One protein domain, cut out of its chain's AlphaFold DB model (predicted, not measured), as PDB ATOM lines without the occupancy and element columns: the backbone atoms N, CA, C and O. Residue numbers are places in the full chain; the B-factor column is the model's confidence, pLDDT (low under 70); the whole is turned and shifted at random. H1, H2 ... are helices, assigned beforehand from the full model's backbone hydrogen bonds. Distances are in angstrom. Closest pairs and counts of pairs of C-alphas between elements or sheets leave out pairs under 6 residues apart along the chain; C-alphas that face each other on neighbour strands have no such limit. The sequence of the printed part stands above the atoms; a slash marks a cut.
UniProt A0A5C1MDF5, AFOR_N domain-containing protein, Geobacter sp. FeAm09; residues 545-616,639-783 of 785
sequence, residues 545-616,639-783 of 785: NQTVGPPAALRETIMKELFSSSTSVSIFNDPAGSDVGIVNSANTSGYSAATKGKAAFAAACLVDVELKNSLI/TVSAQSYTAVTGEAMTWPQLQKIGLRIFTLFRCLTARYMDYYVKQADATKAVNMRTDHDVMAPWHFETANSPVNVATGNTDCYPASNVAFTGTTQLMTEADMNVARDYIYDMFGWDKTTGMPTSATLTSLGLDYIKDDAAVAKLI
ATOM      1  N   ASN A 545       5.670   7.163  -3.713       86.38
ATOM      2  CA  ASN A 545       6.954   6.480  -3.589       86.38
ATOM      3  C   ASN A 545       8.074   7.406  -3.031       86.38
ATOM      4  O   ASN A 545       9.173   6.923  -2.771       86.38
ATOM      5  N   GLN A 546       7.806   8.713  -2.843       84.75
ATOM      6  CA  GLN A 546       8.700   9.710  -2.232       84.75
ATOM      7  C   GLN A 546       8.225  10.246  -0.862       84.75
ATOM      8  O   GLN A 546       8.981  10.972  -0.210       84.75
ATOM      9  N   THR A 547       7.015   9.925  -0.378       80.12
ATOM     10  CA  THR A 547       6.493  10.467   0.903       80.12
ATOM     11  C   THR A 547       7.030   9.737   2.136       80.12
ATOM     12  O   THR A 547       7.196  10.356   3.191       80.12
ATOM     13  N   VAL A 548       7.391   8.462   1.984       85.88
ATOM     14  CA  VAL A 548       7.836   7.536   3.038       85.88
ATOM     15  C   VAL A 548       9.169   6.903   2.631       85.88
ATOM     16  O   VAL A 548       9.306   6.404   1.513       85.88
ATOM     17  N   GLY A 549      10.174   6.914   3.510       90.25
ATOM     18  CA  GLY A 549      11.531   6.503   3.135       90.25
ATOM     19  C   GLY A 549      12.629   6.959   4.105       90.25
ATOM     20  O   GLY A 549      12.355   7.190   5.278       90.25
ATOM     21  N   PRO A 550      13.886   7.117   3.645       90.75
ATOM     22  CA  PRO A 550      14.958   7.676   4.474       90.75
ATOM     23  C   PRO A 550      14.689   9.165   4.809       90.75
ATOM     24  O   PRO A 550      13.710   9.734   4.311       90.75
ATOM     25  N   PRO A 551      15.514   9.831   5.644       89.31
ATOM     26  CA  PRO A 551      15.276  11.209   6.083       89.31
ATOM     27  C   PRO A 551      14.978  12.194   4.944       89.31
ATOM     28  O   PRO A 551      15.574  12.112   3.868       89.31
ATOM     29  N   ALA A 552      14.067  13.142   5.197       81.81
ATOM     30  CA  ALA A 552      13.523  14.051   4.184       81.81
ATOM     31  C   ALA A 552      14.611  14.765   3.361       81.81
ATOM     32  O   ALA A 552      14.561  14.724   2.138       81.81
ATOM     33  N   ALA A 553      15.657  15.289   4.009       83.88
ATOM     34  CA  ALA A 553      16.775  15.956   3.337       83.88
ATOM     35  C   ALA A 553      17.520  15.066   2.313       83.88
ATOM     36  O   ALA A 553      17.970  15.565   1.280       83.88
ATOM     37  N   LEU A 554      17.630  13.749   2.547       88.25
ATOM     38  CA  LEU A 554      18.241  12.827   1.579       88.25
ATOM     39  C   LEU A 554      17.308  12.579   0.387       88.25
ATOM     40  O   LEU A 554      17.770  12.570  -0.753       88.25
ATOM     41  N   ARG A 555      15.998  12.433   0.631       87.25
ATOM     42  CA  ARG A 555      14.998  12.348  -0.446       87.25
ATOM     43  C   ARG A 555      14.979  13.621  -1.284       87.25
ATOM     44  O   ARG A 555      15.086  13.538  -2.500       87.25
ATOM     45  N   GLU A 556      14.939  14.788  -0.648       83.38
ATOM     46  CA  GLU A 556      15.045  16.079  -1.328       83.38
ATOM     47  C   GLU A 556      16.331  16.193  -2.146       83.38
ATOM     48  O   GLU A 556      16.269  16.665  -3.270       83.38
ATOM     49  N   THR A 557      17.479  15.735  -1.633       85.75
ATOM     50  CA  THR A 557      18.745  15.736  -2.392       85.75
ATOM     51  C   THR A 557      18.637  14.884  -3.660       85.75
ATOM     52  O   THR A 557      18.994  15.352  -4.738       85.75
ATOM     53  N   ILE A 558      18.082  13.670  -3.565       88.44
ATOM     54  CA  ILE A 558      17.891  12.768  -4.715       88.44
ATOM     55  C   ILE A 558      16.882  13.354  -5.718       88.44
ATOM     56  O   ILE A 558      17.121  13.329  -6.924       88.44
ATOM     57  N   MET A 559      15.782  13.940  -5.239       85.75
ATOM     58  CA  MET A 559      14.785  14.591  -6.096       85.75
ATOM     59  C   MET A 559      15.328  15.869  -6.748       85.75
ATOM     60  O   MET A 559      15.074  16.103  -7.926       85.75
ATOM     61  N   LYS A 560      16.136  16.656  -6.030       82.06
ATOM     62  CA  LYS A 560      16.877  17.794  -6.586       82.06
ATOM     63  C   LYS A 560      17.811  17.294  -7.691       82.06
ATOM     64  O   LYS A 560      17.664  17.737  -8.817       82.06
ATOM     65  N   GLU A 561      18.658  16.292  -7.456       84.00
ATOM     66  CA  GLU A 561      19.534  15.721  -8.500       84.00
ATOM     67  C   GLU A 561      18.785  15.242  -9.758       84.00
ATOM     68  O   GLU A 561      19.250  15.490 -10.874       84.00
ATOM     69  N   LEU A 562      17.621  14.603  -9.603       84.69
ATOM     70  CA  LEU A 562      16.806  14.126 -10.726       84.69
ATOM     71  C   LEU A 562      16.187  15.265 -11.555       84.69
ATOM     72  O   LEU A 562      16.159  15.162 -12.782       84.69
ATOM     73  N   PHE A 563      15.714  16.335 -10.904       81.94
ATOM     74  CA  PHE A 563      14.878  17.375 -11.522       81.94
ATOM     75  C   PHE A 563      15.552  18.747 -11.708       81.94
ATOM     76  O   PHE A 563      15.049  19.547 -12.493       81.94
ATOM     77  N   SER A 564      16.676  19.030 -11.041       72.88
ATOM     78  CA  SER A 564      17.449  20.279 -11.182       72.88
ATOM     79  C   SER A 564      18.658  20.150 -12.107       72.88
ATOM     80  O   SER A 564      19.163  21.153 -12.612       72.88
ATOM     81  N   SER A 565      19.166  18.931 -12.315       59.31
ATOM     82  CA  SER A 565      20.424  18.741 -13.033       59.31
ATOM     83  C   SER A 565      20.239  18.750 -14.554       59.31
ATOM     84  O   SER A 565      19.263  18.237 -15.106       59.31
ATOM     85  N   SER A 566      21.246  19.280 -15.251       54.75
ATOM     86  CA  SER A 566      21.340  19.315 -16.717       54.75
ATOM     87  C   SER A 566      21.702  17.962 -17.351       54.75
ATOM     88  O   SER A 566      22.005  17.894 -18.539       54.75
ATOM     89  N   THR A 567      21.648  16.865 -16.587       57.72
ATOM     90  CA  THR A 567      22.086  15.511 -16.989       57.72
ATOM     91  C   THR A 567      21.165  14.823 -18.009       57.72
ATOM     92  O   THR A 567      21.344  13.647 -18.318       57.72
ATOM     93  N   SER A 568      20.185  15.544 -18.567       63.38
ATOM     94  CA  SER A 568      19.192  15.048 -19.531       63.38
ATOM     95  C   SER A 568      18.442  13.787 -19.070       63.38
ATOM     96  O   SER A 568      18.138  12.913 -19.875       63.38
ATOM     97  N   VAL A 569      18.143  13.685 -17.769       76.69
ATOM     98  CA  VAL A 569      17.376  12.553 -17.225       76.69
ATOM     99  C   VAL A 569      15.895  12.664 -17.588       76.69
ATOM    100  O   VAL A 569      15.384  11.735 -18.201       76.69
ATOM    101  N   SER A 570      15.207  13.768 -17.274       85.31
ATOM    102  CA  SER A 570      13.776  13.944 -17.592       85.31
ATOM    103  C   SER A 570      13.520  15.167 -18.483       85.31
ATOM    104  O   SER A 570      14.295  16.126 -18.464       85.31
ATOM    105  N   ILE A 571      12.427  15.149 -19.257       88.94
ATOM    106  CA  ILE A 571      12.018  16.304 -20.088       88.94
ATOM    107  C   ILE A 571      11.431  17.466 -19.280       88.94
ATOM    108  O   ILE A 571      11.324  18.569 -19.809       88.94
ATOM    109  N   PHE A 572      11.055  17.236 -18.020       88.88
ATOM    110  CA  PHE A 572      10.396  18.235 -17.175       88.88
ATOM    111  C   PHE A 572      11.354  18.986 -16.247       88.88
ATOM    112  O   PHE A 572      10.900  19.844 -15.500       88.88
ATOM    113  N   ASN A 573      12.657  18.680 -16.284       82.25
ATOM    114  CA  ASN A 573      13.661  19.268 -15.392       82.25
ATOM    115  C   ASN A 573      13.606  20.805 -15.391       82.25
ATOM    116  O   ASN A 573      13.552  21.434 -16.448       82.25
ATOM    117  N   ASP A 574      13.651  21.408 -14.202       81.69
ATOM    118  CA  ASP A 574      13.597  22.859 -14.032       81.69
ATOM    119  C   ASP A 574      14.973  23.486 -14.321       81.69
ATOM    120  O   ASP A 574      15.907  23.259 -13.546       81.69
ATOM    121  N   PRO A 575      15.124  24.332 -15.360       64.25
ATOM    122  CA  PRO A 575      16.408  24.954 -15.692       64.25
ATOM    123  C   PRO A 575      16.929  25.925 -14.621       64.25
ATOM    124  O   PRO A 575      18.109  26.267 -14.641       64.25
ATOM    125  N   ALA A 576      16.068  26.387 -13.704       65.94
ATOM    126  CA  ALA A 576      16.467  27.202 -12.555       65.94
ATOM    127  C   ALA A 576      16.913  26.362 -11.341       65.94
ATOM    128  O   ALA A 576      17.414  26.917 -10.363       65.94
ATOM    129  N   GLY A 577      16.717  25.040 -11.387       61.31
ATOM    130  CA  GLY A 577      17.080  24.104 -10.329       61.31
ATOM    131  C   GLY A 577      16.349  24.302  -8.996       61.31
ATOM    132  O   GLY A 577      16.932  24.040  -7.943       61.31
ATOM    133  N   SER A 578      15.106  24.793  -9.026       62.56
ATOM    134  CA  SER A 578      14.344  25.158  -7.825       62.56
ATOM    135  C   SER A 578      13.839  23.959  -7.009       62.56
ATOM    136  O   SER A 578      13.877  22.802  -7.428       62.56
ATOM    137  N   ASP A 579      13.384  24.249  -5.788       68.25
ATOM    138  CA  ASP A 579      13.140  23.244  -4.756       68.25
ATOM    139  C   ASP A 579      11.944  22.311  -5.056       68.25
ATOM    140  O   ASP A 579      10.818  22.767  -5.299       68.25
ATOM    141  N   VAL A 580      12.192  20.998  -4.974       71.94
ATOM    142  CA  VAL A 580      11.188  19.924  -4.958       71.94
ATOM    143  C   VAL A 580      10.836  19.607  -3.497       71.94
ATOM    144  O   VAL A 580      11.292  18.616  -2.929       71.94
ATOM    145  N   GLY A 581      10.041  20.477  -2.871       63.44
ATOM    146  CA  GLY A 581       9.691  20.351  -1.451       63.44
ATOM    147  C   GLY A 581       8.822  19.123  -1.142       63.44
ATOM    148  O   GLY A 581       7.690  19.025  -1.622       63.44
ATOM    149  N   ILE A 582       9.327  18.211  -0.303       63.12
ATOM    150  CA  ILE A 582       8.648  16.966   0.097       63.12
ATOM    151  C   ILE A 582       7.943  17.156   1.448       63.12
ATOM    152  O   ILE A 582       8.544  16.996   2.514       63.12
ATOM    153  N   VAL A 583       6.642  17.450   1.411       55.91
ATOM    154  CA  VAL A 583       5.793  17.461   2.617       55.91
ATOM    155  C   VAL A 583       5.701  16.043   3.195       55.91
ATOM    156  O   VAL A 583       5.532  15.078   2.451       55.91
ATOM    157  N   ASN A 584       5.845  15.907   4.514       51.62
ATOM    158  CA  ASN A 584       5.722  14.637   5.234       51.62
ATOM    159  C   ASN A 584       5.440  14.883   6.731       51.62
ATOM    160  O   ASN A 584       5.562  16.005   7.216       51.62
ATOM    161  N   SER A 585       5.105  13.830   7.480       45.59
ATOM    162  CA  SER A 585       4.717  13.904   8.899       45.59
ATOM    163  C   SER A 585       5.793  14.440   9.856       45.59
ATOM    164  O   SER A 585       5.448  14.868  10.955       45.59
ATOM    165  N   ALA A 586       7.072  14.458   9.459       42.91
ATOM    166  CA  ALA A 586       8.165  15.052  10.233       42.91
ATOM    167  C   ALA A 586       8.496  16.503   9.823       42.91
ATOM    168  O   ALA A 586       9.269  17.164  10.512       42.91
ATOM    169  N   ASN A 587       7.908  17.014   8.733       50.59
ATOM    170  CA  ASN A 587       7.998  18.414   8.313       50.59
ATOM    171  C   ASN A 587       6.593  18.979   8.054       50.59
ATOM    172  O   ASN A 587       6.174  19.194   6.917       50.59
ATOM    173  N   THR A 588       5.856  19.209   9.141       46.00
ATOM    174  CA  THR A 588       4.552  19.895   9.124       46.00
ATOM    175  C   THR A 588       4.692  21.421   9.057       46.00
ATOM    176  O   THR A 588       3.710  22.119   8.799       46.00
ATOM    177  N   SER A 589       5.903  21.947   9.266       43.00
ATOM    178  CA  SER A 589       6.254  23.367   9.387       43.00
ATOM    179  C   SER A 589       6.333  24.112   8.049       43.00
ATOM    180  O   SER A 589       7.371  24.652   7.678       43.00
ATOM    181  N   GLY A 590       5.193  24.211   7.369       52.25
ATOM    182  CA  GLY A 590       4.967  25.208   6.326       52.25
ATOM    183  C   GLY A 590       4.892  24.637   4.916       52.25
ATOM    184  O   GLY A 590       5.887  24.254   4.306       52.25
ATOM    185  N   TYR A 591       3.686  24.696   4.361       60.16
ATOM    186  CA  TYR A 591       3.492  24.779   2.922       60.16
ATOM    187  C   TYR A 591       4.304  25.953   2.348       60.16
ATOM    188  O   TYR A 591       4.273  27.058   2.890       60.16
ATOM    189  N   SER A 592       4.997  25.726   1.234       68.12
ATOM    190  CA  SER A 592       5.684  26.765   0.460       68.12
ATOM    191  C   SER A 592       4.964  27.023  -0.866       68.12
ATOM    192  O   SER A 592       4.283  26.134  -1.376       68.12
ATOM    193  N   ALA A 593       5.152  28.213  -1.441       78.69
ATOM    194  CA  ALA A 593       4.530  28.635  -2.701       78.69
ATOM    195  C   ALA A 593       4.929  27.770  -3.917       78.69
ATOM    196  O   ALA A 593       5.879  26.979  -3.857       78.69
ATOM    197  N   ALA A 594       4.221  27.943  -5.036       84.44
ATOM    198  CA  ALA A 594       4.473  27.253  -6.298       84.44
ATOM    199  C   ALA A 594       5.921  27.442  -6.785       84.44
ATOM    200  O   ALA A 594       6.376  28.557  -7.033       84.44
ATOM    201  N   THR A 595       6.642  26.334  -6.980       86.31
ATOM    202  CA  THR A 595       7.965  26.317  -7.625       86.31
ATOM    203  C   THR A 595       7.896  25.560  -8.944       86.31
ATOM    204  O   THR A 595       7.078  24.649  -9.117       86.31
ATOM    205  N   LYS A 596       8.805  25.886  -9.869       86.38
ATOM    206  CA  LYS A 596       8.970  25.100 -11.095       86.38
ATOM    207  C   LYS A 596       9.447  23.680 -10.787       86.38
ATOM    208  O   LYS A 596       8.958  22.763 -11.425       86.38
ATOM    209  N   GLY A 597      10.267  23.463  -9.754       86.56
ATOM    210  CA  GLY A 597      10.651  22.121  -9.289       86.56
ATOM    211  C   GLY A 597       9.458  21.241  -8.877       86.56
ATOM    212  O   GLY A 597       9.377  20.079  -9.277       86.56
ATOM    213  N   LYS A 598       8.472  21.785  -8.148       86.38
ATOM    214  CA  LYS A 598       7.229  21.056  -7.823       86.38
ATOM    215  C   LYS A 598       6.382  20.765  -9.059       86.38
ATOM    216  O   LYS A 598       5.853  19.662  -9.180       86.38
ATOM    217  N   ALA A 599       6.250  21.735  -9.965       90.00
ATOM    218  CA  ALA A 599       5.514  21.551 -11.214       90.00
ATOM    219  C   ALA A 599       6.189  20.500 -12.112       90.00
ATOM    220  O   ALA A 599       5.512  19.605 -12.598       90.00
ATOM    221  N   ALA A 600       7.518  20.528 -12.228       90.50
ATOM    222  CA  ALA A 600       8.334  19.546 -12.941       90.50
ATOM    223  C   ALA A 600       8.107  18.120 -12.422       90.50
ATOM    224  O   ALA A 600       7.867  17.187 -13.190       90.50
ATOM    225  N   PHE A 601       8.129  17.965 -11.097       89.94
ATOM    226  CA  PHE A 601       7.872  16.695 -10.430       89.94
ATOM    227  C   PHE A 601       6.428  16.208 -10.642       89.94
ATOM    228  O   PHE A 601       6.222  15.036 -10.955       89.94
ATOM    229  N   ALA A 602       5.428  17.092 -10.550       92.00
ATOM    230  CA  ALA A 602       4.037  16.748 -10.848       92.00
ATOM    231  C   ALA A 602       3.829  16.394 -12.335       92.00
ATOM    232  O   ALA A 602       3.171  15.401 -12.632       92.00
ATOM    233  N   ALA A 603       4.436  17.141 -13.263       94.06
ATOM    234  CA  ALA A 603       4.393  16.897 -14.705       94.06
ATOM    235  C   ALA A 603       5.005  15.539 -15.080       94.06
ATOM    236  O   ALA A 603       4.392  14.774 -15.826       94.06
ATOM    237  N   ALA A 604       6.157  15.192 -14.495       92.88
ATOM    238  CA  ALA A 604       6.741  13.862 -14.638       92.88
ATOM    239  C   ALA A 604       5.832  12.777 -14.048       92.88
ATOM    240  O   ALA A 604       5.561  11.801 -14.733       92.88
ATOM    241  N   CYS A 605       5.272  12.959 -12.845       93.69
ATOM    242  CA  CYS A 605       4.305  12.003 -12.292       93.69
ATOM    243  C   CYS A 605       3.103  11.780 -13.232       93.69
ATOM    244  O   CYS A 605       2.709  10.633 -13.446       93.69
ATOM    245  N   LEU A 606       2.528  12.853 -13.792       95.38
ATOM    246  CA  LEU A 606       1.380  12.825 -14.713       95.38
ATOM    247  C   LEU A 606       1.676  12.073 -16.020       95.38
ATOM    248  O   LEU A 606       0.815  11.352 -16.518       95.38
ATOM    249  N   VAL A 607       2.884  12.228 -16.563       95.56
ATOM    250  CA  VAL A 607       3.309  11.608 -17.829       95.56
ATOM    251  C   VAL A 607       3.843  10.189 -17.639       95.56
ATOM    252  O   VAL A 607       3.572   9.311 -18.462       95.56
ATOM    253  N   ASP A 608       4.546   9.929 -16.537       93.38
ATOM    254  CA  ASP A 608       5.092   8.614 -16.218       93.38
ATOM    255  C   ASP A 608       3.974   7.595 -15.950       93.38
ATOM    256  O   ASP A 608       4.146   6.424 -16.283       93.38
ATOM    257  N   VAL A 609       2.824   7.990 -15.379       94.12
ATOM    258  CA  VAL A 609       1.702   7.057 -15.148       94.12
ATOM    259  C   VAL A 609       1.049   6.604 -16.463       94.12
ATOM    260  O   VAL A 609       0.933   5.399 -16.682       94.12
ATOM    261  N   GLU A 610       0.750   7.515 -17.398       94.50
ATOM    262  CA  GLU A 610       0.247   7.155 -18.739       94.50
ATOM    263  C   GLU A 610       1.243   6.286 -19.514       94.50
ATOM    264  O   GLU A 610       0.867   5.334 -20.208       94.50
ATOM    265  N   LEU A 611       2.534   6.578 -19.359       94.56
ATOM    266  CA  LEU A 611       3.608   5.805 -19.961       94.56
ATOM    267  C   LEU A 611       3.693   4.386 -19.374       94.56
ATOM    268  O   LEU A 611       3.650   3.421 -20.136       94.56
ATOM    269  N   LYS A 612       3.725   4.225 -18.042       94.81
ATOM    270  CA  LYS A 612       3.656   2.914 -17.360       94.81
ATOM    271  C   LYS A 612       2.418   2.121 -17.782       94.81
ATOM    272  O   LYS A 612       2.514   0.928 -18.076       94.81
ATOM    273  N   ASN A 613       1.268   2.788 -17.871       95.44
ATOM    274  CA  ASN A 613      -0.012   2.207 -18.279       95.44
ATOM    275  C   ASN A 613      -0.076   1.837 -19.775       95.44
ATOM    276  O   ASN A 613      -0.986   1.105 -20.180       95.44
ATOM    277  N   SER A 614       0.880   2.309 -20.584       97.31
ATOM    278  CA  SER A 614       1.038   1.995 -22.015       97.31
ATOM    279  C   SER A 614       2.153   0.976 -22.284       97.31
ATOM    280  O   SER A 614       2.021   0.141 -23.175       97.31
ATOM    281  N   LEU A 615       3.217   0.980 -21.473       96.62
ATOM    282  CA  LEU A 615       4.275  -0.040 -21.436       96.62
ATOM    283  C   LEU A 615       3.800  -1.367 -20.823       96.62
ATOM    284  O   LEU A 615       4.243  -2.433 -21.257       96.62
ATOM    285  N   ILE A 616       2.884  -1.275 -19.848       95.50
ATOM    286  CA  ILE A 616       2.521  -2.285 -18.842       95.50
ATOM    287  C   ILE A 616       3.645  -2.487 -17.811       95.50
ATOM    288  O   ILE A 616       4.310  -3.519 -17.750       95.50
ATOM    289  N   THR A 639      16.044   5.529 -15.580       94.00
ATOM    290  CA  THR A 639      16.085   5.153 -17.002       94.00
ATOM    291  C   THR A 639      15.681   3.702 -17.273       94.00
ATOM    292  O   THR A 639      15.587   3.295 -18.432       94.00
ATOM    293  N   VAL A 640      15.405   2.914 -16.227       95.31
ATOM    294  CA  VAL A 640      15.134   1.465 -16.310       95.31
ATOM    295  C   VAL A 640      13.981   1.084 -17.239       95.31
ATOM    296  O   VAL A 640      14.083   0.066 -17.921       95.31
ATOM    297  N   SER A 641      12.922   1.893 -17.335       95.50
ATOM    298  CA  SER A 641      11.800   1.638 -18.251       95.50
ATOM    299  C   SER A 641      12.223   1.797 -19.718       95.50
ATOM    300  O   SER A 641      11.810   1.018 -20.576       95.50
ATOM    301  N   ALA A 642      13.127   2.739 -20.016       96.56
ATOM    302  CA  ALA A 642      13.699   2.933 -21.352       96.56
ATOM    303  C   ALA A 642      14.773   1.886 -21.703       96.56
ATOM    304  O   ALA A 642      14.816   1.407 -22.841       96.56
ATOM    305  N   GLN A 643      15.575   1.453 -20.720       97.31
ATOM    306  CA  GLN A 643      16.448   0.278 -20.858       97.31
ATOM    307  C   GLN A 643      15.617  -0.979 -21.171       97.31
ATOM    308  O   GLN A 643      15.949  -1.728 -22.089       97.31
ATOM    309  N   SER A 644      14.507  -1.182 -20.450       97.44
ATOM    310  CA  SER A 644      13.616  -2.342 -20.607       97.44
ATOM    311  C   SER A 644      12.875  -2.321 -21.938       97.44
ATOM    312  O   SER A 644      12.851  -3.339 -22.628       97.44
ATOM    313  N   TYR A 645      12.347  -1.161 -22.349       97.62
ATOM    314  CA  TYR A 645      11.786  -0.963 -23.687       97.62
ATOM    315  C   TYR A 645      12.815  -1.339 -24.755       97.62
ATOM    316  O   TYR A 645      12.562  -2.254 -25.530       97.62
ATOM    317  N   THR A 646      14.000  -0.719 -24.733       97.56
ATOM    318  CA  THR A 646      15.070  -0.964 -25.717       97.56
ATOM    319  C   THR A 646      15.464  -2.445 -25.782       97.56
ATOM    320  O   THR A 646      15.610  -3.004 -26.868       97.56
ATOM    321  N   ALA A 647      15.601  -3.107 -24.629       97.62
ATOM    322  CA  ALA A 647      15.950  -4.524 -24.535       97.62
ATOM    323  C   ALA A 647      14.870  -5.457 -25.116       97.62
ATOM    324  O   ALA A 647      15.194  -6.480 -25.726       97.62
ATOM    325  N   VAL A 648      13.591  -5.119 -24.930       97.44
ATOM    326  CA  VAL A 648      12.460  -5.947 -25.364       97.44
ATOM    327  C   VAL A 648      12.083  -5.690 -26.823       97.44
ATOM    328  O   VAL A 648      11.930  -6.654 -27.573       97.44
ATOM    329  N   THR A 649      11.981  -4.427 -27.248       97.00
ATOM    330  CA  THR A 649      11.560  -4.034 -28.608       97.00
ATOM    331  C   THR A 649      12.696  -4.087 -29.629       97.00
ATOM    332  O   THR A 649      12.458  -4.423 -30.788       97.00
ATOM    333  N   GLY A 650      13.929  -3.791 -29.201       96.25
ATOM    334  CA  GLY A 650      15.083  -3.552 -30.076       96.25
ATOM    335  C   GLY A 650      15.192  -2.104 -30.564       96.25
ATOM    336  O   GLY A 650      16.138  -1.762 -31.269       96.25
ATOM    337  N   GLU A 651      14.248  -1.241 -30.186       95.31
ATOM    338  CA  GLU A 651      14.218   0.167 -30.568       95.31
ATOM    339  C   GLU A 651      14.915   1.007 -29.497       95.31
ATOM    340  O   GLU A 651      14.378   1.228 -28.412       95.31
ATOM    341  N   ALA A 652      16.134   1.458 -29.805       94.62
ATOM    342  CA  ALA A 652      16.946   2.259 -28.898       94.62
ATOM    343  C   ALA A 652      16.276   3.603 -28.584       94.62
ATOM    344  O   ALA A 652      16.111   4.445 -29.467       94.62
ATOM    345  N   MET A 653      15.919   3.803 -27.315       93.50
ATOM    346  CA  MET A 653      15.234   5.004 -26.849       93.50
ATOM    347  C   MET A 653      15.752   5.447 -25.476       93.50
ATOM    348  O   MET A 653      15.953   4.632 -24.578       93.50
ATOM    349  N   THR A 654      15.970   6.753 -25.309       94.88
ATOM    350  CA  THR A 654      16.344   7.367 -24.026       94.88
ATOM    351  C   THR A 654      15.115   7.627 -23.151       94.88
ATOM    352  O   THR A 654      13.987   7.695 -23.641       94.88
ATOM    353  N   TRP A 655      15.316   7.817 -21.844       93.12
ATOM    354  CA  TRP A 655      14.217   8.140 -20.928       93.12
ATOM    355  C   TRP A 655      13.472   9.443 -21.303       93.12
ATOM    356  O   TRP A 655      12.247   9.383 -21.412       93.12
ATOM    357  N   PRO A 656      14.140  10.561 -21.675       93.75
ATOM    358  CA  PRO A 656      13.454  11.747 -22.201       93.75
ATOM    359  C   PRO A 656      12.610  11.502 -23.462       93.75
ATOM    360  O   PRO A 656      11.512  12.038 -23.600       93.75
ATOM    361  N   GLN A 657      13.106  10.686 -24.399       94.94
ATOM    362  CA  GLN A 657      12.361  10.332 -25.612       94.94
ATOM    363  C   GLN A 657      11.103   9.520 -25.274       94.94
ATOM    364  O   GLN A 657      10.038   9.776 -25.838       94.94
ATOM    365  N   LEU A 658      11.206   8.600 -24.313       95.19
ATOM    366  CA  LEU A 658      10.088   7.776 -23.864       95.19
ATOM    367  C   LEU A 658       9.044   8.603 -23.090       95.19
ATOM    368  O   LEU A 658       7.848   8.486 -23.361       95.19
ATOM    369  N   GLN A 659       9.479   9.527 -22.226       95.19
ATOM    370  CA  GLN A 659       8.595  10.510 -21.586       95.19
ATOM    371  C   GLN A 659       7.889  11.413 -22.606       95.19
ATOM    372  O   GLN A 659       6.717  11.732 -22.423       95.19
ATOM    373  N   LYS A 660       8.529  11.774 -23.730       96.56
ATOM    374  CA  LYS A 660       7.849  12.522 -24.803       96.56
ATOM    375  C   LYS A 660       6.702  11.720 -25.439       96.56
ATOM    376  O   LYS A 660       5.704  12.313 -25.850       96.56
ATOM    377  N   ILE A 661       6.789  10.387 -25.482       97.62
ATOM    378  CA  ILE A 661       5.667   9.532 -25.904       97.62
ATOM    379  C   ILE A 661       4.579   9.483 -24.818       97.62
ATOM    380  O   ILE A 661       3.399   9.580 -25.148       97.62
ATOM    381  N   GLY A 662       4.943   9.440 -23.533       97.56
ATOM    382  CA  GLY A 662       3.980   9.623 -22.438       97.56
ATOM    383  C   GLY A 662       3.228  10.961 -22.530       97.56
ATOM    384  O   GLY A 662       2.004  10.992 -22.429       97.56
ATOM    385  N   LEU A 663       3.926  12.059 -22.848       98.25
ATOM    386  CA  LEU A 663       3.319  13.377 -23.069       98.25
ATOM    387  C   LEU A 663       2.402  13.406 -24.304       98.25
ATOM    388  O   LEU A 663       1.340  14.025 -24.252       98.25
ATOM    389  N   ARG A 664       2.747  12.696 -25.391       98.56
ATOM    390  CA  ARG A 664       1.834  12.453 -26.529       98.56
ATOM    391  C   ARG A 664       0.552  11.757 -26.067       98.56
ATOM    392  O   ARG A 664      -0.532  12.197 -26.439       98.56
ATOM    393  N   ILE A 665       0.668  10.691 -25.279       98.50
ATOM    394  CA  ILE A 665      -0.472   9.893 -24.806       98.50
ATOM    395  C   ILE A 665      -1.381  10.731 -23.896       98.50
ATOM    396  O   ILE A 665      -2.590  10.787 -24.122       98.50
ATOM    397  N   PHE A 666      -0.798  11.467 -22.949       98.19
ATOM    398  CA  PHE A 666      -1.539  12.347 -22.048       98.19
ATOM    399  C   PHE A 666      -2.173  13.548 -22.778       98.19
ATOM    400  O   PHE A 666      -3.302  13.936 -22.486       98.19
ATOM    401  N   THR A 667      -1.506  14.091 -23.803       98.31
ATOM    402  CA  THR A 667      -2.074  15.144 -24.667       98.31
ATOM    403  C   THR A 667      -3.229  14.616 -25.529       98.31
ATOM    404  O   THR A 667      -4.236  15.302 -25.690       98.31
ATOM    405  N   LEU A 668      -3.151  13.375 -26.022       98.31
ATOM    406  CA  LEU A 668      -4.265  12.712 -26.708       98.31
ATOM    407  C   LEU A 668      -5.460  12.493 -25.762       98.31
ATOM    408  O   LEU A 668      -6.592  12.795 -26.138       98.31
ATOM    409  N   PHE A 669      -5.219  12.045 -24.524       98.00
ATOM    410  CA  PHE A 669      -6.250  11.941 -23.483       98.00
ATOM    411  C   PHE A 669      -6.906  13.298 -23.175       98.00
ATOM    412  O   PHE A 669      -8.135  13.405 -23.114       98.00
ATOM    413  N   ARG A 670      -6.097  14.359 -23.055       97.56
ATOM    414  CA  ARG A 670      -6.555  15.742 -22.860       97.56
ATOM    415  C   ARG A 670      -7.477  16.209 -23.986       97.56
ATOM    416  O   ARG A 670      -8.566  16.711 -23.709       97.56
ATOM    417  N   CYS A 671      -7.076  16.012 -25.242       97.69
ATOM    418  CA  CYS A 671      -7.891  16.361 -26.406       97.69
ATOM    419  C   CYS A 671      -9.173  15.525 -26.498       97.69
ATOM    420  O   CYS A 671     -10.227  16.074 -26.808       97.69
ATOM    421  N   LEU A 672      -9.115  14.224 -26.189       97.06
ATOM    422  CA  LEU A 672     -10.291  13.349 -26.157       97.06
ATOM    423  C   LEU A 672     -11.307  13.814 -25.101       97.06
ATOM    424  O   LEU A 672     -12.493  13.926 -25.396       97.06
ATOM    425  N   THR A 673     -10.832  14.151 -23.900       97.12
ATOM    426  CA  THR A 673     -11.655  14.724 -22.823       97.12
ATOM    427  C   THR A 673     -12.313  16.028 -23.277       97.12
ATOM    428  O   THR A 673     -13.535  16.152 -23.209       97.12
ATOM    429  N   ALA A 674     -11.532  16.963 -23.831       96.75
ATOM    430  CA  ALA A 674     -12.052  18.226 -24.353       96.75
ATOM    431  C   ALA A 674     -13.104  18.020 -25.457       96.75
ATOM    432  O   ALA A 674     -14.131  18.694 -25.449       96.75
ATOM    433  N   ARG A 675     -12.912  17.046 -26.361       95.44
ATOM    434  CA  ARG A 675     -13.882  16.713 -27.420       95.44
ATOM    435  C   ARG A 675     -15.243  16.292 -26.862       95.44
ATOM    436  O   ARG A 675     -16.274  16.673 -27.413       95.44
ATOM    437  N   TYR A 676     -15.252  15.517 -25.778       95.00
ATOM    438  CA  TYR A 676     -16.491  15.117 -25.106       95.00
ATOM    439  C   TYR A 676     -17.101  16.267 -24.304       95.00
ATOM    440  O   TYR A 676     -18.301  16.508 -24.409       95.00
ATOM    441  N   MET A 677     -16.298  17.020 -23.552       94.88
ATOM    442  CA  MET A 677     -16.809  18.145 -22.764       94.88
ATOM    443  C   MET A 677     -17.384  19.263 -23.640       94.88
ATOM    444  O   MET A 677     -18.436  19.793 -23.304       94.88
ATOM    445  N   ASP A 678     -16.785  19.563 -24.796       94.88
ATOM    446  CA  ASP A 678     -17.317  20.543 -25.754       94.88
ATOM    447  C   ASP A 678     -18.711  20.171 -26.276       94.88
ATOM    448  O   ASP A 678     -19.541  21.050 -26.498       94.88
ATOM    449  N   TYR A 679     -18.994  18.873 -26.436       94.38
ATOM    450  CA  TYR A 679     -20.333  18.400 -26.782       94.38
ATOM    451  C   TYR A 679     -21.333  18.725 -25.665       94.38
ATOM    452  O   TYR A 679     -22.346  19.365 -25.934       94.38
ATOM    453  N   TYR A 680     -21.049  18.342 -24.415       92.31
ATOM    454  CA  TYR A 680     -21.973  18.577 -23.296       92.31
ATOM    455  C   TYR A 680     -22.144  20.066 -22.968       92.31
ATOM    456  O   TYR A 680     -23.267  20.509 -22.735       92.31
ATOM    457  N   VAL A 681     -21.067  20.853 -23.033       92.56
ATOM    458  CA  VAL A 681     -21.107  22.314 -22.858       92.56
ATOM    459  C   VAL A 681     -22.047  22.963 -23.882       92.56
ATOM    460  O   VAL A 681     -22.900  23.756 -23.492       92.56
ATOM    461  N   LYS A 682     -21.985  22.557 -25.158       92.69
ATOM    462  CA  LYS A 682     -22.888  23.059 -26.211       92.69
ATOM    463  C   LYS A 682     -24.347  22.630 -26.076       92.69
ATOM    464  O   LYS A 682     -25.215  23.318 -26.606       92.69
ATOM    465  N   GLN A 683     -24.632  21.502 -25.422       92.19
ATOM    466  CA  GLN A 683     -26.017  21.098 -25.142       92.19
ATOM    467  C   GLN A 683     -26.663  22.002 -24.076       92.19
ATOM    468  O   GLN A 683     -27.881  22.157 -24.075       92.19
ATOM    469  N   ALA A 684     -25.859  22.618 -23.198       90.75
ATOM    470  CA  ALA A 684     -26.318  23.625 -22.240       90.75
ATOM    471  C   ALA A 684     -26.323  25.049 -22.834       90.75
ATOM    472  O   ALA A 684     -27.289  25.786 -22.653       90.75
ATOM    473  N   ASP A 685     -25.270  25.427 -23.566       93.00
ATOM    474  CA  ASP A 685     -25.151  26.704 -24.277       93.00
ATOM    475  C   ASP A 685     -24.394  26.506 -25.598       93.00
ATOM    476  O   ASP A 685     -23.169  26.403 -25.625       93.00
ATOM    477  N   ALA A 686     -25.126  26.504 -26.715       91.81
ATOM    478  CA  ALA A 686     -24.569  26.298 -28.053       91.81
ATOM    479  C   ALA A 686     -23.580  27.393 -28.511       91.81
ATOM    480  O   ALA A 686     -22.894  27.202 -29.518       91.81
ATOM    481  N   THR A 687     -23.501  28.528 -27.803       90.44
ATOM    482  CA  THR A 687     -22.518  29.594 -28.057       90.44
ATOM    483  C   THR A 687     -21.225  29.410 -27.259       90.44
ATOM    484  O   THR A 687     -20.176  29.906 -27.678       90.44
ATOM    485  N   LYS A 688     -21.262  28.654 -26.153       91.50
ATOM    486  CA  LYS A 688     -20.086  28.351 -25.336       91.50
ATOM    487  C   LYS A 688     -19.260  27.221 -25.963       91.50
ATOM    488  O   LYS A 688     -19.770  26.176 -26.363       91.50
ATOM    489  N   ALA A 689     -17.946  27.418 -26.004       90.19
ATOM    490  CA  ALA A 689     -16.964  26.356 -26.214       90.19
ATOM    491  C   ALA A 689     -16.385  25.922 -24.859       90.19
ATOM    492  O   ALA A 689     -16.299  26.746 -23.945       90.19
ATOM    493  N   VAL A 690     -15.964  24.660 -24.722       94.62
ATOM    494  CA  VAL A 690     -15.299  24.228 -23.479       94.62
ATOM    495  C   VAL A 690     -13.991  24.994 -23.265       94.62
ATOM    496  O   VAL A 690     -13.158  25.102 -24.167       94.62
ATOM    497  N   ASN A 691     -13.787  25.486 -22.046       95.44
ATOM    498  CA  ASN A 691     -12.492  25.953 -21.569       95.44
ATOM    499  C   ASN A 691     -12.008  24.969 -20.498       95.44
ATOM    500  O   ASN A 691     -12.540  24.932 -19.393       95.44
ATOM    501  N   MET A 692     -10.984  24.171 -20.800       96.44
ATOM    502  CA  MET A 692     -10.502  23.134 -19.883       96.44
ATOM    503  C   MET A 692      -9.894  23.697 -18.587       96.44
ATOM    504  O   MET A 692      -9.899  22.993 -17.579       96.44
ATOM    505  N   ARG A 693      -9.440  24.961 -18.552       95.50
ATOM    506  CA  ARG A 693      -9.008  25.632 -17.311       95.50
ATOM    507  C   ARG A 693     -10.178  25.870 -16.346       95.50
ATOM    508  O   ARG A 693      -9.989  25.775 -15.134       95.50
ATOM    509  N   THR A 694     -11.361  26.216 -16.855       94.38
ATOM    510  CA  THR A 694     -12.512  26.636 -16.026       94.38
ATOM    511  C   THR A 694     -13.603  25.582 -15.901       94.38
ATOM    512  O   THR A 694     -14.312  25.574 -14.904       94.38
ATOM    513  N   ASP A 695     -13.732  24.696 -16.887       94.00
ATOM    514  CA  ASP A 695     -14.795  23.692 -16.958       94.00
ATOM    515  C   ASP A 695     -14.322  22.305 -16.490       94.00
ATOM    516  O   ASP A 695     -15.151  21.459 -16.170       94.00
ATOM    517  N   HIS A 696     -13.004  22.049 -16.454       94.88
ATOM    518  CA  HIS A 696     -12.435  20.733 -16.125       94.88
ATOM    519  C   HIS A 696     -11.369  20.755 -15.020       94.88
ATOM    520  O   HIS A 696     -11.445  19.958 -14.082       94.88
ATOM    521  N   ASP A 697     -10.365  21.630 -15.121       95.00
ATOM    522  CA  ASP A 697      -9.218  21.701 -14.201       95.00
ATOM    523  C   ASP A 697      -9.558  22.490 -12.927       95.00
ATOM    524  O   ASP A 697      -8.795  23.353 -12.485       95.00
ATOM    525  N   VAL A 698     -10.732  22.221 -12.362       90.75
ATOM    526  CA  VAL A 698     -11.259  22.854 -11.151       90.75
ATOM    527  C   VAL A 698     -10.914  22.040  -9.904       90.75
ATOM    528  O   VAL A 698     -10.694  20.830  -9.964       90.75
ATOM    529  N   MET A 699     -10.882  22.721  -8.763       86.81
ATOM    530  CA  MET A 699     -10.686  22.142  -7.433       86.81
ATOM    531  C   MET A 699     -11.911  22.495  -6.593       86.81
ATOM    532  O   MET A 699     -12.354  23.641  -6.638       86.81
ATOM    533  N   ALA A 700     -12.438  21.545  -5.819       83.25
ATOM    534  CA  ALA A 700     -13.541  21.821  -4.901       83.25
ATOM    535  C   ALA A 700     -13.175  22.937  -3.889       83.25
ATOM    536  O   ALA A 700     -12.051  22.903  -3.367       83.25
ATOM    537  N   PRO A 701     -14.089  23.879  -3.572       81.62
ATOM    538  CA  PRO A 701     -13.855  24.993  -2.646       81.62
ATOM    539  C   PRO A 701     -13.159  24.626  -1.328       81.62
ATOM    540  O   PRO A 701     -12.276  25.363  -0.879       81.62
ATOM    541  N   TRP A 702     -13.467  23.460  -0.742       79.25
ATOM    542  CA  TRP A 702     -12.898  23.016   0.537       79.25
ATOM    543  C   TRP A 702     -11.361  22.967   0.579       79.25
ATOM    544  O   TRP A 702     -10.791  23.063   1.668       79.25
ATOM    545  N   HIS A 703     -10.681  22.869  -0.573       79.25
ATOM    546  CA  HIS A 703      -9.215  22.926  -0.674       79.25
ATOM    547  C   HIS A 703      -8.620  24.259  -0.185       79.25
ATOM    548  O   HIS A 703      -7.464  24.287   0.235       79.25
ATOM    549  N   PHE A 704      -9.403  25.343  -0.226       79.12
ATOM    550  CA  PHE A 704      -8.997  26.701   0.153       79.12
ATOM    551  C   PHE A 704      -9.697  27.199   1.432       79.12
ATOM    552  O   PHE A 704      -9.410  28.290   1.925       79.12
ATOM    553  N   GLU A 705     -10.628  26.419   1.990       75.94
ATOM    554  CA  GLU A 705     -11.436  26.837   3.135       75.94
ATOM    555  C   GLU A 705     -10.755  26.589   4.484       75.94
ATOM    556  O   GLU A 705     -10.407  25.459   4.847       75.94
ATOM    557  N   THR A 706     -10.703  27.635   5.312       69.19
ATOM    558  CA  THR A 706     -10.261  27.514   6.708       69.19
ATOM    559  C   THR A 706     -11.171  26.590   7.530       69.19
ATOM    560  O   THR A 706     -12.295  26.271   7.133       69.19
ATOM    561  N   ALA A 707     -10.715  26.173   8.714       63.78
ATOM    562  CA  ALA A 707     -11.547  25.447   9.681       63.78
ATOM    563  C   ALA A 707     -12.819  26.210  10.126       63.78
ATOM    564  O   ALA A 707     -13.752  25.578  10.607       63.78
ATOM    565  N   ASN A 708     -12.871  27.535   9.933       62.50
ATOM    566  CA  ASN A 708     -13.952  28.414  10.397       62.50
ATOM    567  C   ASN A 708     -14.843  28.945   9.250       62.50
ATOM    568  O   ASN A 708     -15.563  29.926   9.438       62.50
ATOM    569  N   SER A 709     -14.767  28.360   8.049       68.31
ATOM    570  CA  SER A 709     -15.631  28.750   6.924       68.31
ATOM    571  C   SER A 709     -17.111  28.426   7.226       68.31
ATOM    572  O   SER A 709     -17.404  27.310   7.658       68.31
ATOM    573  N   PRO A 710     -18.059  29.359   6.994       64.19
ATOM    574  CA  PRO A 710     -19.461  29.211   7.403       64.19
ATOM    575  C   PRO A 710     -20.277  28.232   6.543       64.19
ATOM    576  O   PRO A 710     -21.419  27.944   6.889       64.19
ATOM    577  N   VAL A 711     -19.712  27.738   5.436       71.00
ATOM    578  CA  VAL A 711     -20.297  26.682   4.587       71.00
ATOM    579  C   VAL A 711     -19.583  25.338   4.756       71.00
ATOM    580  O   VAL A 711     -19.892  24.381   4.056       71.00
ATOM    581  N   ASN A 712     -18.607  25.240   5.664       70.12
ATOM    582  CA  ASN A 712     -17.747  24.069   5.729       70.12
ATOM    583  C   ASN A 712     -18.334  22.920   6.548       70.12
ATOM    584  O   ASN A 712     -18.805  23.110   7.669       70.12
ATOM    585  N   VAL A 713     -18.191  21.703   6.023       69.62
ATOM    586  CA  VAL A 713     -18.678  20.477   6.659       69.62
ATOM    587  C   VAL A 713     -17.530  19.494   6.902       69.62
ATOM    588  O   VAL A 713     -16.864  19.009   5.987       69.62
ATOM    589  N   ALA A 714     -17.278  19.178   8.173       66.06
ATOM    590  CA  ALA A 714     -16.337  18.130   8.553       66.06
ATOM    591  C   ALA A 714     -17.034  16.764   8.449       66.06
ATOM    592  O   ALA A 714     -17.970  16.490   9.195       66.06
ATOM    593  N   THR A 715     -16.571  15.884   7.556       60.47
ATOM    594  CA  THR A 715     -17.202  14.569   7.313       60.47
ATOM    595  C   THR A 715     -17.069  13.577   8.472       60.47
ATOM    596  O   THR A 715     -17.700  12.525   8.436       60.47
ATOM    597  N   GLY A 716     -16.221  13.852   9.468       53.81
ATOM    598  CA  GLY A 716     -15.971  12.982  10.626       53.81
ATOM    599  C   GLY A 716     -15.243  11.661  10.321       53.81
ATOM    600  O   GLY A 716     -14.712  11.044  11.241       53.81
ATOM    601  N   ASN A 717     -15.171  11.242   9.052       51.34
ATOM    602  CA  ASN A 717     -14.544   9.992   8.629       51.34
ATOM    603  C   ASN A 717     -13.030  10.013   8.900       51.34
ATOM    604  O   ASN A 717     -12.265  10.682   8.205       51.34
ATOM    605  N   THR A 718     -12.620   9.228   9.897       46.41
ATOM    606  CA  THR A 718     -11.214   8.946  10.242       46.41
ATOM    607  C   THR A 718     -10.905   7.442  10.181       46.41
ATOM    608  O   THR A 718      -9.900   6.972  10.716       46.41
ATOM    609  N   ASP A 719     -11.776   6.681   9.509       42.03
ATOM    610  CA  ASP A 719     -11.742   5.216   9.423       42.03
ATOM    611  C   ASP A 719     -11.170   4.730   8.074       42.03
ATOM    612  O   ASP A 719     -10.602   3.638   7.972       42.03
ATOM    613  N   CYS A 720     -11.228   5.563   7.029       36.81
ATOM    614  CA  CYS A 720     -10.458   5.339   5.796       36.81
ATOM    615  C   CYS A 720      -8.956   5.626   6.003       36.81
ATOM    616  O   CYS A 720      -8.114   4.867   5.519       36.81
ATOM    617  N   TYR A 721      -8.627   6.677   6.767       42.69
ATOM    618  CA  TYR A 721      -7.268   7.097   7.137       42.69
ATOM    619  C   TYR A 721      -7.264   7.677   8.564       42.69
ATOM    620  O   TYR A 721      -8.193   8.409   8.900       42.69
ATOM    621  N   PRO A 722      -6.237   7.392   9.391       36.38
ATOM    622  CA  PRO A 722      -6.276   7.629  10.836       36.38
ATOM    623  C   PRO A 722      -6.446   9.106  11.210       36.38
ATOM    624  O   PRO A 722      -5.920   9.988  10.539       36.38
ATOM    625  N   ALA A 723      -7.092   9.364  12.352       36.16
ATOM    626  CA  ALA A 723      -7.416  10.706  12.858       36.16
ATOM    627  C   ALA A 723      -6.212  11.653  13.076       36.16
ATOM    628  O   ALA A 723      -6.403  12.858  13.209       36.16
ATOM    629  N   SER A 724      -4.974  11.147  13.071       41.22
ATOM    630  CA  SER A 724      -3.754  11.967  12.985       41.22
ATOM    631  C   SER A 724      -3.657  12.773  11.685       41.22
ATOM    632  O   SER A 724      -2.959  13.781  11.633       41.22
ATOM    633  N   ASN A 725      -4.355  12.331  10.639       42.66
ATOM    634  CA  ASN A 725      -4.288  12.855   9.283       42.66
ATOM    635  C   ASN A 725      -5.451  13.820   9.002       42.66
ATOM    636  O   ASN A 725      -6.011  13.810   7.906       42.66
ATOM    637  N   VAL A 726      -5.830  14.667   9.968       47.84
ATOM    638  CA  VAL A 726      -6.688  15.825   9.663       47.84
ATOM    639  C   VAL A 726      -5.994  16.602   8.545       47.84
ATOM    640  O   VAL A 726      -4.883  17.086   8.743       47.84
ATOM    641  N   ALA A 727      -6.628  16.706   7.373       46.50
ATOM    642  CA  ALA A 727      -5.979  17.118   6.117       46.50
ATOM    643  C   ALA A 727      -5.273  18.492   6.164       46.50
ATOM    644  O   ALA A 727      -4.483  18.828   5.281       46.50
ATOM    645  N   PHE A 728      -5.562  19.282   7.199       53.88
ATOM    646  CA  PHE A 728      -5.164  20.667   7.380       53.88
ATOM    647  C   PHE A 728      -4.645  20.938   8.805       53.88
ATOM    648  O   PHE A 728      -5.262  21.680   9.568       53.88
ATOM    649  N   THR A 729      -3.487  20.387   9.180       47.50
ATOM    650  CA  THR A 729      -2.795  20.748  10.437       47.50
ATOM    651  C   THR A 729      -2.100  22.112  10.323       47.50
ATOM    652  O   THR A 729      -0.874  22.205  10.307       47.50
ATOM    653  N   GLY A 730      -2.886  23.181  10.174       45.06
ATOM    654  CA  GLY A 730      -2.436  24.581  10.148       45.06
ATOM    655  C   GLY A 730      -1.656  25.034   8.905       45.06
ATOM    656  O   GLY A 730      -1.617  26.231   8.639       45.06
ATOM    657  N   THR A 731      -1.063  24.120   8.130       46.88
ATOM    658  CA  THR A 731      -0.130  24.476   7.043       46.88
ATOM    659  C   THR A 731      -0.582  24.052   5.650       46.88
ATOM    660  O   THR A 731      -0.422  24.843   4.725       46.88
ATOM    661  N   THR A 732      -1.266  22.915   5.469       49.28
ATOM    662  CA  THR A 732      -1.954  22.598   4.192       49.28
ATOM    663  C   THR A 732      -3.006  23.656   3.834       49.28
ATOM    664  O   THR A 732      -3.293  23.890   2.668       49.28
ATOM    665  N   GLN A 733      -3.562  24.336   4.845       53.38
ATOM    666  CA  GLN A 733      -4.608  25.361   4.702       53.38
ATOM    667  C   GLN A 733      -4.050  26.740   4.292       53.38
ATOM    668  O   GLN A 733      -4.802  27.702   4.200       53.38
ATOM    669  N   LEU A 734      -2.736  26.831   4.048       55.12
ATOM    670  CA  LEU A 734      -2.064  28.000   3.466       55.12
ATOM    671  C   LEU A 734      -2.064  27.962   1.924       55.12
ATOM    672  O   LEU A 734      -1.570  28.890   1.284       55.12
ATOM    673  N   MET A 735      -2.620  26.902   1.324       72.38
ATOM    674  CA  MET A 735      -2.915  26.842  -0.106       72.38
ATOM    675  C   MET A 735      -3.907  27.943  -0.482       72.38
ATOM    676  O   MET A 735      -5.029  27.970   0.015       72.38
ATOM    677  N   THR A 736      -3.506  28.832  -1.390       80.56
ATOM    678  CA  THR A 736      -4.404  29.838  -1.973       80.56
ATOM    679  C   THR A 736      -4.736  29.474  -3.412       80.56
ATOM    680  O   THR A 736      -3.917  28.886  -4.123       80.56
ATOM    681  N   GLU A 737      -5.920  29.871  -3.873       86.12
ATOM    682  CA  GLU A 737      -6.310  29.682  -5.270       86.12
ATOM    683  C   GLU A 737      -5.351  30.421  -6.223       86.12
ATOM    684  O   GLU A 737      -5.014  29.909  -7.287       86.12
ATOM    685  N   ALA A 738      -4.830  31.587  -5.821       89.25
ATOM    686  CA  ALA A 738      -3.837  32.340  -6.586       89.25
ATOM    687  C   ALA A 738      -2.524  31.554  -6.786       89.25
ATOM    688  O   ALA A 738      -2.016  31.472  -7.903       89.25
ATOM    689  N   ASP A 739      -2.002  30.921  -5.733       86.88
ATOM    690  CA  ASP A 739      -0.777  30.116  -5.813       86.88
ATOM    691  C   ASP A 739      -0.999  28.791  -6.570       86.88
ATOM    692  O   ASP A 739      -0.140  28.356  -7.338       86.88
ATOM    693  N   MET A 740      -2.187  28.183  -6.459       89.38
ATOM    694  CA  MET A 740      -2.561  27.037  -7.301       89.38
ATOM    695  C   MET A 740      -2.784  27.416  -8.772       89.38
ATOM    696  O   MET A 740      -2.483  26.609  -9.653       89.38
ATOM    697  N   ASN A 741      -3.232  28.639  -9.068       93.19
ATOM    698  CA  ASN A 741      -3.263  29.168 -10.432       93.19
ATOM    699  C   ASN A 741      -1.841  29.286 -11.013       93.19
ATOM    700  O   ASN A 741      -1.627  28.845 -12.138       93.19
ATOM    701  N   VAL A 742      -0.857  29.774 -10.244       93.06
ATOM    702  CA  VAL A 742       0.563  29.801 -10.662       93.06
ATOM    703  C   VAL A 742       1.121  28.384 -10.858       93.06
ATOM    704  O   VAL A 742       1.789  28.112 -11.857       93.06
ATOM    705  N   ALA A 743       0.813  27.454  -9.951       91.19
ATOM    706  CA  ALA A 743       1.239  26.058 -10.066       91.19
ATOM    707  C   ALA A 743       0.674  25.376 -11.331       91.19
ATOM    708  O   ALA A 743       1.391  24.648 -12.019       91.19
ATOM    709  N   ARG A 744      -0.594  25.654 -11.666       94.25
ATOM    710  CA  ARG A 744      -1.273  25.197 -12.887       94.25
ATOM    711  C   ARG A 744      -0.662  25.807 -14.153       94.25
ATOM    712  O   ARG A 744      -0.425  25.085 -15.118       94.25
ATOM    713  N   ASP A 745      -0.328  27.095 -14.125       96.12
ATOM    714  CA  ASP A 745       0.331  27.792 -15.236       96.12
ATOM    715  C   ASP A 745       1.708  27.201 -15.575       96.12
ATOM    716  O   ASP A 745       2.052  27.116 -16.755       96.12
ATOM    717  N   TYR A 746       2.479  26.743 -14.580       94.56
ATOM    718  CA  TYR A 746       3.743  26.038 -14.827       94.56
ATOM    719  C   TYR A 746       3.541  24.673 -15.501       94.56
ATOM    720  O   TYR A 746       4.335  24.313 -16.368       94.56
ATOM    721  N   ILE A 747       2.486  23.926 -15.155       95.44
ATOM    722  CA  ILE A 747       2.157  22.665 -15.842       95.44
ATOM    723  C   ILE A 747       1.767  22.928 -17.301       95.44
ATOM    724  O   ILE A 747       2.233  22.226 -18.197       95.44
ATOM    725  N   TYR A 748       0.969  23.969 -17.558       97.56
ATOM    726  CA  TYR A 748       0.615  24.365 -18.921       97.56
ATOM    727  C   TYR A 748       1.844  24.795 -19.742       97.56
ATOM    728  O   TYR A 748       1.995  24.314 -20.863       97.56
ATOM    729  N   ASP A 749       2.772  25.587 -19.180       95.69
ATOM    730  CA  ASP A 749       4.065  25.891 -19.829       95.69
ATOM    731  C   ASP A 749       4.836  24.605 -20.185       95.69
ATOM    732  O   ASP A 749       5.316  24.453 -21.307       95.69
ATOM    733  N   MET A 750       4.945  23.663 -19.240       93.88
ATOM    734  CA  MET A 750       5.720  22.422 -19.392       93.88
ATOM    735  C   MET A 750       5.130  21.441 -20.409       93.88
ATOM    736  O   MET A 750       5.878  20.711 -21.061       93.88
ATOM    737  N   PHE A 751       3.806  21.414 -20.561       96.94
ATOM    738  CA  PHE A 751       3.131  20.614 -21.586       96.94
ATOM    739  C   PHE A 751       2.918  21.374 -22.906       96.94
ATOM    740  O   PHE A 751       2.443  20.781 -23.875       96.94
ATOM    741  N   GLY A 752       3.257  22.667 -22.970       96.88
ATOM    742  CA  GLY A 752       3.010  23.523 -24.132       96.88
ATOM    743  C   GLY A 752       1.516  23.719 -24.427       96.88
ATOM    744  O   GLY A 752       1.093  23.708 -25.590       96.88
ATOM    745  N   TRP A 753       0.704  23.828 -23.376       97.50
ATOM    746  CA  TRP A 753      -0.728  24.122 -23.435       97.50
ATOM    747  C   TRP A 753      -0.954  25.622 -23.180       97.50
ATOM    748  O   TRP A 753      -0.210  26.249 -22.427       97.50
ATOM    749  N   ASP A 754      -1.973  26.215 -23.801       97.44
ATOM    750  CA  ASP A 754      -2.343  27.608 -23.537       97.44
ATOM    751  C   ASP A 754      -2.862  27.774 -22.103       97.44
ATOM    752  O   ASP A 754      -3.677  26.992 -21.608       97.44
ATOM    753  N   LYS A 755      -2.431  28.854 -21.449       96.56
ATOM    754  CA  LYS A 755      -2.820  29.179 -20.078       96.56
ATOM    755  C   LYS A 755      -4.263  29.636 -19.951       96.56
ATOM    756  O   LYS A 755      -4.841  29.435 -18.890       96.56
ATOM    757  N   THR A 756      -4.865  30.227 -20.978       95.50
ATOM    758  CA  THR A 756      -6.229  30.779 -20.876       95.50
ATOM    759  C   THR A 756      -7.293  29.683 -20.940       95.50
ATOM    760  O   THR A 756      -8.277  29.721 -20.201       95.50
ATOM    761  N   THR A 757      -7.075  28.697 -21.810       95.44
ATOM    762  CA  THR A 757      -7.998  27.602 -22.140       95.44
ATOM    763  C   THR A 757      -7.612  26.259 -21.521       95.44
ATOM    764  O   THR A 757      -8.447  25.359 -21.444       95.44
ATOM    765  N   GLY A 758      -6.348  26.079 -21.127       96.25
ATOM    766  CA  GLY A 758      -5.790  24.777 -20.758       96.25
ATOM    767  C   GLY A 758      -5.668  23.795 -21.934       96.25
ATOM    768  O   GLY A 758      -5.487  22.598 -21.694       96.25
ATOM    769  N   MET A 759      -5.812  24.245 -23.186       97.06
ATOM    770  CA  MET A 759      -5.766  23.381 -24.372       97.06
ATOM    771  C   MET A 759      -4.358  23.289 -24.978       97.06
ATOM    772  O   MET A 759      -3.628  24.280 -24.975       97.06
ATOM    773  N   PRO A 760      -3.957  22.135 -25.545       97.19
ATOM    774  CA  PRO A 760      -2.691  22.013 -26.267       97.19
ATOM    775  C   PRO A 760      -2.609  22.983 -27.452       97.19
ATOM    776  O   PRO A 760      -3.561  23.100 -28.224       97.19
ATOM    777  N   THR A 761      -1.465  23.651 -27.619       97.19
ATOM    778  CA  THR A 761      -1.232  24.545 -28.768       97.19
ATOM    779  C   THR A 761      -1.009  23.763 -30.067       97.19
ATOM    780  O   THR A 761      -0.608  22.592 -30.054       97.19
ATOM    781  N   SER A 762      -1.212  24.417 -31.214       96.00
ATOM    782  CA  SER A 762      -0.983  23.820 -32.535       96.00
ATOM    783  C   SER A 762       0.471  23.362 -32.701       96.00
ATOM    784  O   SER A 762       0.720  22.252 -33.186       96.00
ATOM    785  N   ALA A 763       1.425  24.169 -32.224       96.94
ATOM    786  CA  ALA A 763       2.847  23.828 -32.194       96.94
ATOM    787  C   ALA A 763       3.138  22.574 -31.347       96.94
ATOM    788  O   ALA A 763       3.852  21.675 -31.799       96.94
ATOM    789  N   THR A 764       2.542  22.465 -30.153       97.00
ATOM    790  CA  THR A 764       2.670  21.279 -29.289       97.00
ATOM    791  C   THR A 764       2.148  20.024 -29.971       97.00
ATOM    792  O   THR A 764       2.857  19.015 -29.996       97.00
ATOM    793  N   LEU A 765       0.962  20.092 -30.586       97.69
ATOM    794  CA  LEU A 765       0.375  18.961 -31.306       97.69
ATOM    795  C   LEU A 765       1.290  18.484 -32.445       97.69
ATOM    796  O   LEU A 765       1.549  17.285 -32.528       97.69
ATOM    797  N   THR A 766       1.882  19.389 -33.237       97.12
ATOM    798  CA  THR A 766       2.892  19.005 -34.247       97.12
ATOM    799  C   THR A 766       4.134  18.395 -33.612       97.12
ATOM    800  O   THR A 766       4.606  17.344 -34.044       97.12
ATOM    801  N   SER A 767       4.653  18.999 -32.538       96.94
ATOM    802  CA  SER A 767       5.856  18.503 -31.857       96.94
ATOM    803  C   SER A 767       5.688  17.076 -31.312       96.94
ATOM    804  O   SER A 767       6.679  16.351 -31.173       96.94
ATOM    805  N   LEU A 768       4.445  16.672 -31.025       97.69
ATOM    806  CA  LEU A 768       4.055  15.349 -30.545       97.69
ATOM    807  C   LEU A 768       3.562  14.418 -31.669       97.69
ATOM    808  O   LEU A 768       3.396  13.229 -31.411       97.69
ATOM    809  N   GLY A 769       3.383  14.879 -32.911       96.88
ATOM    810  CA  GLY A 769       2.831  14.069 -34.011       96.88
ATOM    811  C   GLY A 769       1.328  13.792 -33.868       96.88
ATOM    812  O   GLY A 769       0.861  12.692 -34.152       96.88
ATOM    813  N   LEU A 770       0.589  14.780 -33.365       97.12
ATOM    814  CA  LEU A 770      -0.854  14.757 -33.113       97.12
ATOM    815  C   LEU A 770      -1.630  15.681 -34.072       97.12
ATOM    816  O   LEU A 770      -2.733  16.109 -33.752       97.12
ATOM    817  N   ASP A 771      -1.077  16.015 -35.243       95.38
ATOM    818  CA  ASP A 771      -1.696  16.971 -36.177       95.38
ATOM    819  C   ASP A 771      -3.107  16.573 -36.632       95.38
ATOM    820  O   ASP A 771      -3.946  17.450 -36.784       95.38
ATOM    821  N   TYR A 772      -3.415  15.273 -36.705       93.38
ATOM    822  CA  TYR A 772      -4.759  14.745 -36.995       93.38
ATOM    823  C   TYR A 772      -5.848  15.172 -35.985       93.38
ATOM    824  O   TYR A 772      -7.035  14.983 -36.234       93.38
ATOM    825  N   ILE A 773      -5.469  15.731 -34.829       95.19
ATOM    826  CA  ILE A 773      -6.400  16.330 -33.860       95.19
ATOM    827  C   ILE A 773      -6.905  17.701 -34.350       95.19
ATOM    828  O   ILE A 773      -8.003  18.120 -33.989       95.19
ATOM    829  N   LYS A 774      -6.140  18.387 -35.208       91.38
ATOM    830  CA  LYS A 774      -6.493  19.686 -35.807       91.38
ATOM    831  C   LYS A 774      -7.550  19.560 -36.904       91.38
ATOM    832  O   LYS A 774      -8.248  20.529 -37.175       91.38
ATOM    833  N   ASP A 775      -7.675  18.373 -37.496       88.44
ATOM    834  CA  ASP A 775      -8.675  18.057 -38.521       88.44
ATOM    835  C   ASP A 775     -10.053  17.714 -37.911       88.44
ATOM    836  O   ASP A 775     -11.075  17.746 -38.600       88.44
ATOM    837  N   ASP A 776     -10.114  17.407 -36.609       88.25
ATOM    838  CA  ASP A 776     -11.363  17.159 -35.883       88.25
ATOM    839  C   ASP A 776     -12.068  18.487 -35.572       88.25
ATOM    840  O   ASP A 776     -11.672  19.229 -34.674       88.25
ATOM    841  N   ALA A 777     -13.143  18.787 -36.302       82.69
ATOM    842  CA  ALA A 777     -13.857  20.063 -36.216       82.69
ATOM    843  C   ALA A 777     -14.419  20.415 -34.817       82.69
ATOM    844  O   ALA A 777     -14.725  21.585 -34.565       82.69
ATOM    845  N   ALA A 778     -14.558  19.454 -33.894       78.12
ATOM    846  CA  ALA A 778     -14.952  19.754 -32.517       78.12
ATOM    847  C   ALA A 778     -13.779  20.319 -31.694       78.12
ATOM    848  O   ALA A 778     -13.994  21.214 -30.871       78.12
ATOM    849  N   VAL A 779     -12.549  19.853 -31.951       85.62
ATOM    850  CA  VAL A 779     -11.331  20.253 -31.222       85.62
ATOM    851  C   VAL A 779     -10.508  21.312 -31.962       85.62
ATOM    852  O   VAL A 779      -9.904  22.152 -31.303       85.62
ATOM    853  N   ALA A 780     -10.554  21.373 -33.295       86.25
ATOM    854  CA  ALA A 780      -9.856  22.358 -34.131       86.25
ATOM    855  C   ALA A 780     -10.010  23.804 -33.623       86.25
ATOM    856  O   ALA A 780      -9.040  24.538 -33.465       86.25
ATOM    857  N   LYS A 781     -11.248  24.182 -33.288       87.50
ATOM    858  CA  LYS A 781     -11.641  25.500 -32.758       87.50
ATOM    859  C   LYS A 781     -11.243  25.769 -31.293       87.50
ATOM    860  O   LYS A 781     -11.485  26.863 -30.798       87.50
ATOM    861  N   LEU A 782     -10.751  24.754 -30.581       89.75
ATOM    862  CA  LEU A 782     -10.280  24.829 -29.191       89.75
ATOM    863  C   LEU A 782      -8.750  24.957 -29.113       89.75
ATOM    864  O   LEU A 782      -8.209  25.227 -28.045       89.75
ATOM    865  N   ILE A 783      -8.052  24.710 -30.224       89.25
ATOM    866  CA  ILE A 783      -6.594  24.738 -30.306       89.25
ATOM    867  C   ILE A 783      -6.141  26.183 -30.505       89.25
ATOM    868  O   ILE A 783      -6.535  26.850 -31.462       89.25
TER     869      ILE A 783
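This is residues 545 to 616 and 639 to 783 of the 785 residues of the protein "AFOR_N domain-containing protein" of Geobacter sp. FeAm09 (UniProt A0A5C1MDF5). One long helix, H4, makes a beam along one side of the model; H2 crosses it at about a right angle near its first third, and H6 packs on H2 at a steep angle. H7 packs on the side of H4 away from H2, H1 makes a corner with the first part of H2, and two long links, residues 565 to 595 and 696 to 736, reach far from H4 on the side where H2 and H6 lie. The printed part has 217 residues with seven named helices, H1 to H7 in order, and no named strand; the class is all helix, with 99 residues in named elements, under half. The whole is compact, with a radius of gyration of the C-alphas of 19.8 A and spans of 50 by 50 by 34 A.

H1 is residues 552 to 564, 17.0 A long, beginning at C-alpha 552 (13.523, 14.051, 4.184). H2 is residues 596 to 615, 27.6 A. Beyond the cut come H3, residues 640 to 649, 13.9 A, and H4, residues 655 to 684, 43.4 A, from (14.217, 8.140, -20.928) to (-26.318, 23.625, -22.240). H5 is residues 692 to 695, 5.2 A; H6 is residues 737 to 751, 20.9 A. H7 is residues 762 to 768, 10.1 A, ending at C-alpha 768 (4.055, 15.349, -30.545).

H2 and H4 are the hub, touching three helices each. They touch each other about perpendicular, at 90 degrees, through residues 604 to 611 and 658 to 666; the closest C-alphas are those of Leu 611 and Gly 662, 4.6 A apart. H2 touches H6 with residues 596 to 603 alone, at a steep tilt of 53 degrees, the same way, with the C-alphas of Ala 599 and Ile 747 closest at 5.8 A. H1 touches H2 about perpendicular, at 79 degrees; the closest C-alphas, of Phe 563 and Gly 597, are 6.7 A apart. H7 touches H4 at a steep tilt of 42 degrees, opposite ways, with the C-alphas of Arg 664 and Leu 768 closest at 5.4 A. H3 and H4 only just touch, with 3 pairs of C-alphas within 8 A, the closest those of Ala 642 and Trp 655 at 5.2 A. H5 is close to H4 but not clearly touching: the closest C-alphas, of Ala 674 and Met 692, are 6.8 A apart. Every O i to N i+4 pair is within hydrogen-bond range in H1, H3, H6 and H7, against 15 of 16 in H2 and 25 of 26 in H4; H5 is too short for such a pair.

The two C-alphas farthest apart, those of Gly 650 and Pro 710, are 60.6 A apart. Residues 617 to 638 are not printed, and C-alphas 616 and 639 are 15.6 A apart across the cut. The links H1 to H2 and H5 to H6 are long. The mean pLDDT of the printed part is 83.1; 48 residues are under 70, namely 565 to 568, 575 to 579, 581 to 592, 706 to 710 and 713 to 734.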